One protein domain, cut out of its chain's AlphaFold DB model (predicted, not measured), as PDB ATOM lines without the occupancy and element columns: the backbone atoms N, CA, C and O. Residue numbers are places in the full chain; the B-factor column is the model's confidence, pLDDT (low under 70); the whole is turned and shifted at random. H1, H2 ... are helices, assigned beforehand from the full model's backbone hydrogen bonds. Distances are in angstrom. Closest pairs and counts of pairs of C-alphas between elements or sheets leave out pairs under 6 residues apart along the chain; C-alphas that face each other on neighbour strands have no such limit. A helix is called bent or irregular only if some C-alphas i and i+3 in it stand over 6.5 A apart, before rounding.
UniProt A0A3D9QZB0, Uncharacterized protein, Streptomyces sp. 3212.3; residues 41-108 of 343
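What this domain is: This is residues 41 to 108 of the 343 residues of an uncharacterized protein of Streptomyces sp. 3212.3 (UniProt A0A3D9QZB0). The long helix H2 folds at a sharp bend into two arms, H2a and H2b; with H1 and the link they make an open frame, hollow in the middle, which closes at one corner where residues 96 to 104 of H2b cross residues 44 to 55 of H1. The 68 printed residues hold two named helices, H1 then H2, and no named strand: all helix. The whole is loose, radius of gyration of the C-alphas 13.9 A, and only just flat, spanning 41 by 26 by 14 A.

How they stand to each other: H2, residues 75 to 105, was assigned as one helix by its hydrogen bonds but is bent: C-alphas 85 and 88 are 9.2 A apart. Its arms H2a, residues 75 to 85, and H2b, residues 88 to 105, are close but not clearly touching; their closest C-alphas, Thr 83 and Leu 91, are 6.6 A apart, at a steep tilt of 50 degrees, opposite ways. H2b, with residues 96 to 104 alone, touches residues 44 to 55 of H1, residues 41 to 65, about perpendicular at 77 degrees; the closest C-alphas, Gly 51 and Gly 103, are 3.9 A apart. H1 and H2a are apart. Every O i to N i+4 pair is within hydrogen-bond range in H2a and H2b, and 17 of 21 in H1.

Where its parts are: H2b measures 25.7 A and ends at C-alpha 105 (230.996, 370.450, 306.706); H2a measures 15.3 A. H1 measures 35.7 A from C-alpha 41 (221.994, 357.356, 315.210), with a kink of 31 degrees near residue 59, and is irregular: C-alphas 61 and 64 are 7.6 A apart.

The domain as a whole: The C-alphas farthest apart, Arg 42 and Glu 71, are 42.2 A apart. The link from H1 to H2a is short, 9 residues. The printed part has no cut, and no printed residue is under 70 in pLDDT.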
ATOM      1  N   LEU A  41     221.677 358.060 316.463       87.44
ATOM      2  CA  LEU A  41     221.994 357.356 315.210       87.44
ATOM      3  C   LEU A  41     221.320 357.991 313.983       87.44
ATOM      4  O   LEU A  41     221.854 357.932 312.871       87.44
ATOM      5  N   ARG A  42     220.151 358.613 314.167       86.50
ATOM      6  CA  ARG A  42     219.425 359.293 313.090       86.50
ATOM      7  C   ARG A  42     220.146 360.550 312.621       86.50
ATOM      8  O   ARG A  42     220.113 360.838 311.428       86.50
ATOM      9  N   GLU A  43     220.797 361.268 313.525       89.56
ATOM     10  CA  GLU A  43     221.565 362.464 313.180       89.56
ATOM     11  C   GLU A  43     222.860 362.120 312.439       89.56
ATOM     12  O   GLU A  43     223.251 362.846 311.529       89.56
ATOM     13  N   LEU A  44     223.480 360.975 312.748       94.75
ATOM     14  CA  LEU A  44     224.716 360.521 312.100       94.75
ATOM     15  C   LEU A  44     224.510 360.050 310.654       94.75
ATOM     16  O   LEU A  44     225.407 360.197 309.820       94.75
ATOM     17  N   ARG A  45     223.333 359.496 310.324       95.44
ATOM     18  CA  ARG A  45     223.081 358.893 309.001       95.44
ATOM     19  C   ARG A  45     223.199 359.900 307.853       95.44
ATOM     20  O   ARG A  45     223.676 359.550 306.781       95.44
ATOM     21  N   THR A  46     222.749 361.137 308.068       96.12
ATOM     22  CA  THR A  46     222.690 362.182 307.038       96.12
ATOM     23  C   THR A  46     224.083 362.655 306.610       96.12
ATOM     24  O   THR A  46     224.382 362.538 305.421       96.12
ATOM     25  N   PRO A  47     224.956 363.140 307.519       96.94
ATOM     26  CA  PRO A  47     226.309 363.538 307.148       96.94
ATOM     27  C   PRO A  47     227.119 362.351 306.623       96.94
ATOM     28  O   PRO A  47     227.842 362.499 305.648       96.94
ATOM     29  N   LEU A  48     226.953 361.149 307.179       97.56
ATOM     30  CA  LEU A  48     227.667 359.970 306.694       97.56
ATOM     31  C   LEU A  48     227.251 359.594 305.258       97.56
ATOM     32  O   LEU A  48     228.115 359.411 304.403       97.56
ATOM     33  N   ALA A  49     225.950 359.544 304.951       98.00
ATOM     34  CA  ALA A  49     225.462 359.233 303.604       98.00
ATOM     35  C   ALA A  49     225.855 360.305 302.574       98.00
ATOM     36  O   ALA A  49     226.338 359.978 301.486       98.00
ATOM     37  N   ALA A  50     225.688 361.586 302.917       97.69
ATOM     38  CA  ALA A  50     226.100 362.687 302.049       97.69
ATOM     39  C   ALA A  50     227.623 362.682 301.834       97.69
ATOM     40  O   ALA A  50     228.092 362.817 300.708       97.69
ATOM     41  N   GLY A  51     228.392 362.448 302.895       98.06
ATOM     42  CA  GLY A  51     229.847 362.366 302.866       98.06
ATOM     43  C   GLY A  51     230.385 361.235 302.001       98.06
ATOM     44  O   GLY A  51     231.264 361.467 301.177       98.06
ATOM     45  N   TYR A  52     229.827 360.027 302.121       98.44
ATOM     46  CA  TYR A  52     230.190 358.910 301.243       98.44
ATOM     47  C   TYR A  52     229.871 359.203 299.783       98.44
ATOM     48  O   TYR A  52     230.668 358.883 298.902       98.44
ATOM     49  N   THR A  53     228.732 359.845 299.533       98.00
ATOM     50  CA  THR A  53     228.342 360.251 298.182       98.00
ATOM     51  C   THR A  53     229.356 361.247 297.610       98.00
ATOM     52  O   THR A  53     229.822 361.063 296.492       98.00
ATOM     53  N   TRP A  54     229.785 362.241 298.397       98.12
ATOM     54  CA  TRP A  54     230.830 363.190 297.998       98.12
ATOM     55  C   TRP A  54     232.203 362.548 297.799       98.12
ATOM     56  O   TRP A  54     232.889 362.884 296.835       98.12
ATOM     57  N   LEU A  55     232.604 361.618 298.669       97.88
ATOM     58  CA  LEU A  55     233.847 360.864 298.508       97.88
ATOM     59  C   LEU A  55     233.839 360.035 297.227       97.88
ATOM     60  O   LEU A  55     234.845 360.007 296.526       97.88
ATOM     61  N   LEU A  56     232.712 359.404 296.893       97.69
ATOM     62  CA  LEU A  56     232.566 358.665 295.645       97.69
ATOM     63  C   LEU A  56     232.661 359.598 294.431       97.69
ATOM     64  O   LEU A  56     233.360 359.277 293.471       97.69
ATOM     65  N   SER A  57     232.029 360.774 294.490       97.12
ATOM     66  CA  SER A  57     232.168 361.804 293.454       97.12
ATOM     67  C   SER A  57     233.624 362.229 293.285       97.12
ATOM     68  O   SER A  57     234.127 362.273 292.168       97.12
ATOM     69  N   ALA A  58     234.327 362.510 294.383       96.94
ATOM     70  CA  ALA A  58     235.739 362.874 294.342       96.94
ATOM     71  C   ALA A  58     236.590 361.733 293.767       96.94
ATOM     72  O   ALA A  58     237.415 361.966 292.888       96.94
ATOM     73  N   TRP A  59     236.352 360.494 294.201       96.94
ATOM     74  CA  TRP A  59     237.044 359.321 293.682       96.94
ATOM     75  C   TRP A  59     236.875 359.194 292.166       96.94
ATOM     76  O   TRP A  59     237.877 359.049 291.479       96.94
ATOM     77  N   LEU A  60     235.665 359.364 291.624       96.19
ATOM     78  CA  LEU A  60     235.439 359.342 290.174       96.19
ATOM     79  C   LEU A  60     236.208 360.439 289.420       96.19
ATOM     80  O   LEU A  60     236.664 360.196 288.310       96.19
ATOM     81  N   VAL A  61     236.374 361.631 290.003       96.81
ATOM     82  CA  VAL A  61     237.159 362.718 289.380       96.81
ATOM     83  C   VAL A  61     238.657 362.407 289.371       96.81
ATOM     84  O   VAL A  61     239.367 362.797 288.444       96.81
ATOM     85  N   PHE A  62     239.161 361.759 290.423       96.81
ATOM     86  CA  PHE A  62     240.598 361.584 290.635       96.81
ATOM     87  C   PHE A  62     241.122 360.186 290.303       96.81
ATOM     88  O   PHE A  62     242.338 360.033 290.237       96.81
ATOM     89  N   TYR A  63     240.257 359.194 290.069       95.56
ATOM     90  CA  TYR A  63     240.649 357.793 289.896       95.56
ATOM     91  C   TYR A  63     241.713 357.605 288.808       95.56
ATOM     92  O   TYR A  63     242.749 357.009 289.083       95.56
ATOM     93  N   ASP A  64     241.531 358.212 287.633       95.25
ATOM     94  CA  ASP A  64     242.479 358.090 286.513       95.25
ATOM     95  C   ASP A  64     243.826 358.789 286.767       95.25
ATOM     96  O   ASP A  64     244.802 358.557 286.055       95.25
ATOM     97  N   ARG A  65     243.898 359.670 287.773       95.81
ATOM     98  CA  ARG A  65     245.123 360.387 288.159       95.81
ATOM     99  C   ARG A  65     245.873 359.713 289.301       95.81
ATOM    100  O   ARG A  65     246.977 360.152 289.627       95.81
ATOM    101  N   LEU A  66     245.286 358.709 289.949       95.62
ATOM    102  CA  LEU A  66     245.938 358.008 291.047       95.62
ATOM    103  C   LEU A  66     246.976 357.032 290.472       95.62
ATOM    104  O   LEU A  66     246.599 356.113 289.744       95.62
ATOM    105  N   PRO A  67     248.279 357.208 290.774       96.31
ATOM    106  CA  PRO A  67     249.312 356.327 290.252       96.31
ATOM    107  C   PRO A  67     249.131 354.918 290.809       96.31
ATOM    108  O   PRO A  67     248.791 354.729 291.982       96.31
ATOM    109  N   ASN A  68     249.425 353.916 289.982       96.81
ATOM    110  CA  ASN A  68     249.435 352.532 290.433       96.81
ATOM    111  C   ASN A  68     250.425 352.356 291.588       96.81
ATOM    112  O   ASN A  68     251.444 353.038 291.669       96.81
ATOM    113  N   ARG A  69     250.193 351.367 292.457       96.00
ATOM    114  CA  ARG A  69     251.035 351.114 293.643       96.00
ATOM    115  C   ARG A  69     252.537 350.961 293.335       96.00
ATOM    116  O   ARG A  69     253.358 351.243 294.198       96.00
ATOM    117  N   ARG A  70     252.893 350.524 292.121       96.88
ATOM    118  CA  ARG A  70     254.288 350.398 291.646       96.88
ATOM    119  C   ARG A  70     254.907 351.723 291.188       96.88
ATOM    120  O   ARG A  70     256.121 351.852 291.192       96.88
ATOM    121  N   GLU A  71     254.073 352.673 290.788       97.06
ATOM    122  CA  GLU A  71     254.451 353.985 290.250       97.06
ATOM    123  C   GLU A  71     254.240 355.107 291.276       97.06
ATOM    124  O   GLU A  71     254.580 356.262 291.027       97.06
ATOM    125  N   ALA A  72     253.655 354.797 292.433       96.62
ATOM    126  CA  ALA A  72     253.417 355.759 293.492       96.62
ATOM    127  C   ALA A  72     254.732 356.140 294.188       96.62
ATOM    128  O   ALA A  72     255.504 355.279 294.605       96.62
ATOM    129  N   HIS A  73     254.950 357.442 294.366       97.25
ATOM    130  CA  HIS A  73     256.093 358.004 295.087       97.25
ATOM    131  C   HIS A  73     255.593 358.994 296.155       97.25
ATOM    132  O   HIS A  73     254.466 359.495 296.083       97.25
ATOM    133  N   GLY A  74     256.414 359.283 297.169       96.00
ATOM    134  CA  GLY A  74     256.103 360.276 298.204       96.00
ATOM    135  C   GLY A  74     254.883 359.925 299.067       96.00
ATOM    136  O   GLY A  74     254.726 358.790 299.515       96.00
ATOM    137  N   ALA A  75     254.010 360.910 299.311       96.19
ATOM    138  CA  ALA A  75     252.866 360.771 300.218       96.19
ATOM    139  C   ALA A  75     251.850 359.699 299.776       96.19
ATOM    140  O   ALA A  75     251.263 359.026 300.621       96.19
ATOM    141  N   VAL A  76     251.669 359.497 298.466       95.25
ATOM    142  CA  VAL A  76     250.743 358.478 297.939       95.25
ATOM    143  C   VAL A  76     251.263 357.067 298.234       95.25
ATOM    144  O   VAL A  76     250.492 356.198 298.637       95.25
ATOM    145  N   LEU A  77     252.578 356.844 298.114       96.69
ATOM    146  CA  LEU A  77     253.200 355.571 298.490       96.69
ATOM    147  C   LEU A  77     253.066 355.305 299.994       96.69
ATOM    148  O   LEU A  77     252.720 354.191 300.385       96.69
ATOM    149  N   ALA A  78     253.287 356.330 300.823       95.94
ATOM    150  CA  ALA A  78     253.105 356.228 302.270       95.94
ATOM    151  C   ALA A  78     251.659 355.855 302.635       95.94
ATOM    152  O   ALA A  78     251.445 355.015 303.505       95.94
ATOM    153  N   LEU A  79     250.667 356.409 301.927       94.25
ATOM    154  CA  LEU A  79     249.262 356.049 302.120       94.25
ATOM    155  C   LEU A  79     249.004 354.574 301.776       94.25
ATOM    156  O   LEU A  79     248.365 353.879 302.564       94.25
ATOM    157  N   TYR A  80     249.539 354.069 300.658       95.50
ATOM    158  CA  TYR A  80     249.420 352.649 300.309       95.50
ATOM    159  C   TYR A  80     250.065 351.734 301.355       95.50
ATOM    160  O   TYR A  80     249.443 350.759 301.770       95.50
ATOM    161  N   GLN A  81     251.267 352.062 301.831       95.81
ATOM    162  CA  GLN A  81     251.939 351.286 302.879       95.81
ATOM    163  C   GLN A  81     251.155 351.303 304.194       95.81
ATOM    164  O   GLN A  81     251.006 350.268 304.843       95.81
ATOM    165  N   LEU A  82     250.589 352.458 304.561       95.12
ATOM    166  CA  LEU A  82     249.752 352.582 305.748       95.12
ATOM    167  C   LEU A  82     248.548 351.634 305.675       95.12
ATOM    168  O   LEU A  82     248.212 351.013 306.681       95.12
ATOM    169  N   THR A  83     247.938 351.460 304.495       94.94
ATOM    170  CA  THR A  83     246.802 350.534 304.340       94.94
ATOM    171  C   THR A  83     247.158 349.066 304.596       94.94
ATOM    172  O   THR A  83     246.307 348.333 305.103       94.94
ATOM    173  N   ASP A  84     248.395 348.638 304.321       95.38
ATOM    174  CA  ASP A  84     248.830 347.265 304.609       95.38
ATOM    175  C   ASP A  84     249.102 347.048 306.101       95.38
ATOM    176  O   ASP A  84     248.792 345.986 306.635       95.38
ATOM    177  N   VAL A  85     249.664 348.056 306.778       97.25
ATOM    178  CA  VAL A  85     250.031 347.982 308.204       97.25
ATOM    179  C   VAL A  85     248.794 348.031 309.097       97.25
ATOM    180  O   VAL A  85     248.672 347.280 310.060       97.25
ATOM    181  N   VAL A  86     247.877 348.941 308.784       96.19
ATOM    182  CA  VAL A  86     246.741 349.295 309.642       96.19
ATOM    183  C   VAL A  86     245.562 348.324 309.467       96.19
ATOM    184  O   VAL A  86     244.735 348.158 310.365       96.19
ATOM    185  N   GLY A  87     245.511 347.626 308.329       95.81
ATOM    186  CA  GLY A  87     244.489 346.638 308.019       95.81
ATOM    187  C   GLY A  87     243.171 347.244 307.525       95.81
ATOM    188  O   GLY A  87     242.829 348.405 307.759       95.81
ATOM    189  N   LYS A  88     242.388 346.411 306.831       95.38
ATOM    190  CA  LYS A  88     241.106 346.806 306.220       95.38
ATOM    191  C   LYS A  88     240.083 347.385 307.217       95.38
ATOM    192  O   LYS A  88     239.429 348.357 306.844       95.38
ATOM    193  N   PRO A  89     239.922 346.851 308.451       96.00
ATOM    194  CA  PRO A  89     238.929 347.378 309.388       96.00
ATOM    195  C   PRO A  89     239.189 348.836 309.771       96.00
ATOM    196  O   PRO A  89     238.280 349.658 309.715       96.00
ATOM    197  N   VAL A  90     240.436 349.176 310.097       95.88
ATOM    198  CA  VAL A  90     240.785 350.534 310.522       95.88
ATOM    199  C   VAL A  90     240.723 351.508 309.346       95.88
ATOM    200  O   VAL A  90     240.276 352.639 309.527       95.88
ATOM    201  N   LEU A  91     241.071 351.072 308.128       94.69
ATOM    202  CA  LEU A  91     240.855 351.879 306.923       94.69
ATOM    203  C   LEU A  91     239.369 352.218 306.741       94.69
ATOM    204  O   LEU A  91     239.034 353.377 306.520       94.69
ATOM    205  N   LEU A  92     238.475 351.237 306.901       95.38
ATOM    206  CA  LEU A  92     237.028 351.454 306.810       95.38
ATOM    207  C   LEU A  92     236.539 352.444 307.876       95.38
ATOM    208  O   LEU A  92     235.740 353.331 307.566       95.38
ATOM    209  N   THR A  93     237.048 352.350 309.107       96.56
ATOM    210  CA  THR A  93     236.757 353.319 310.174       96.56
ATOM    211  C   THR A  93     237.254 354.723 309.819       96.56
ATOM    212  O   THR A  93     236.493 355.682 309.938       96.56
ATOM    213  N   ALA A  94     238.489 354.857 309.331       96.06
ATOM    214  CA  ALA A  94     239.065 356.142 308.939       96.06
ATOM    215  C   ALA A  94     238.301 356.778 307.766       96.06
ATOM    216  O   ALA A  94     237.981 357.966 307.808       96.06
ATOM    217  N   THR A  95     237.935 355.991 306.750       96.25
ATOM    218  CA  THR A  95     237.109 356.458 305.628       96.25
ATOM    219  C   THR A  95     235.708 356.856 306.091       96.25
ATOM    220  O   THR A  95     235.214 357.898 305.667       96.25
ATOM    221  N   SER A  96     235.090 356.095 307.001       97.00
ATOM    222  CA  SER A  96     233.790 356.450 307.596       97.00
ATOM    223  C   SER A  96     233.851 357.783 308.336       97.00
ATOM    224  O   SER A  96     232.959 358.618 308.199       97.00
ATOM    225  N   PHE A  97     234.917 357.995 309.107       97.62
ATOM    226  CA  PHE A  97     235.139 359.236 309.836       97.62
ATOM    227  C   PHE A  97     235.356 360.420 308.883       97.62
ATOM    228  O   PHE A  97     234.719 361.459 309.042       97.62
ATOM    229  N   ALA A  98     236.174 360.248 307.841       97.69
ATOM    230  CA  ALA A  98     236.369 361.263 306.807       97.69
ATOM    231  C   ALA A  98     235.056 361.603 306.079       97.69
ATOM    232  O   ALA A  98     234.747 362.779 305.888       97.69
ATOM    233  N   ALA A  99     234.253 360.591 305.732       98.00
ATOM    234  CA  ALA A  99     232.930 360.780 305.146       98.00
ATOM    235  C   ALA A  99     232.040 361.618 306.072       98.00
ATOM    236  O   ALA A  99     231.484 362.630 305.650       98.00
ATOM    237  N   PHE A 100     231.955 361.249 307.351       97.56
ATOM    238  CA  PHE A 100     231.180 361.992 308.339       97.56
ATOM    239  C   PHE A 100     231.616 363.462 308.446       97.56
ATOM    240  O   PHE A 100     230.756 364.346 308.459       97.56
ATOM    241  N   LEU A 101     232.925 363.741 308.475       98.00
ATOM    242  CA  LEU A 101     233.449 365.109 308.525       98.00
ATOM    243  C   LEU A 101     233.062 365.910 307.279       98.00
ATOM    244  O   LEU A 101     232.503 366.997 307.403       98.00
ATOM    245  N   ILE A 102     233.291 365.354 306.085       97.81
ATOM    246  CA  ILE A 102     232.952 366.007 304.813       97.81
ATOM    247  C   ILE A 102     231.453 366.308 304.750       97.81
ATOM    248  O   ILE A 102     231.056 367.433 304.451       97.81
ATOM    249  N   GLY A 103     230.606 365.328 305.068       97.00
ATOM    250  CA  GLY A 103     229.161 365.525 305.040       97.00
ATOM    251  C   GLY A 103     228.657 366.500 306.103       97.00
ATOM    252  O   GLY A 103     227.696 367.219 305.846       97.00
ATOM    253  N   SER A 104     229.312 366.575 307.264       96.38
ATOM    254  CA  SER A 104     228.990 367.567 308.297       96.38
ATOM    255  C   SER A 104     229.377 368.982 307.867       96.38
ATOM    256  O   SER A 104     228.598 369.909 308.070       96.38
ATOM    257  N   MET A 105     230.539 369.152 307.224       97.19
ATOM    258  CA  MET A 105     230.996 370.450 306.706       97.19
ATOM    259  C   MET A 105     230.144 370.952 305.535       97.19
ATOM    260  O   MET A 105     229.952 372.154 305.386       97.19
ATOM    261  N   LEU A 106     229.628 370.040 304.708       96.81
ATOM    262  CA  LEU A 106     228.807 370.362 303.537       96.81
ATOM    263  C   LEU A 106     227.301 370.361 303.827       96.81
ATOM    264  O   LEU A 106     226.499 370.438 302.894       96.81
ATOM    265  N   ARG A 107     226.896 370.264 305.099       96.25
ATOM    266  CA  ARG A 107     225.482 370.256 305.470       96.25
ATOM    267  C   ARG A 107     224.854 371.620 305.183       96.25
ATOM    268  O   ARG A 107     225.291 372.639 305.710       96.25
ATOM    269  N   ILE A 108     223.782 371.625 304.399       95.50
ATOM    270  CA  ILE A 108     222.957 372.805 304.140       95.50
ATOM    271  C   ILE A 108     221.591 372.605 304.791       95.50
ATOM    272  O   ILE A 108     220.939 371.572 304.609       95.50
TER     273      ILE A 108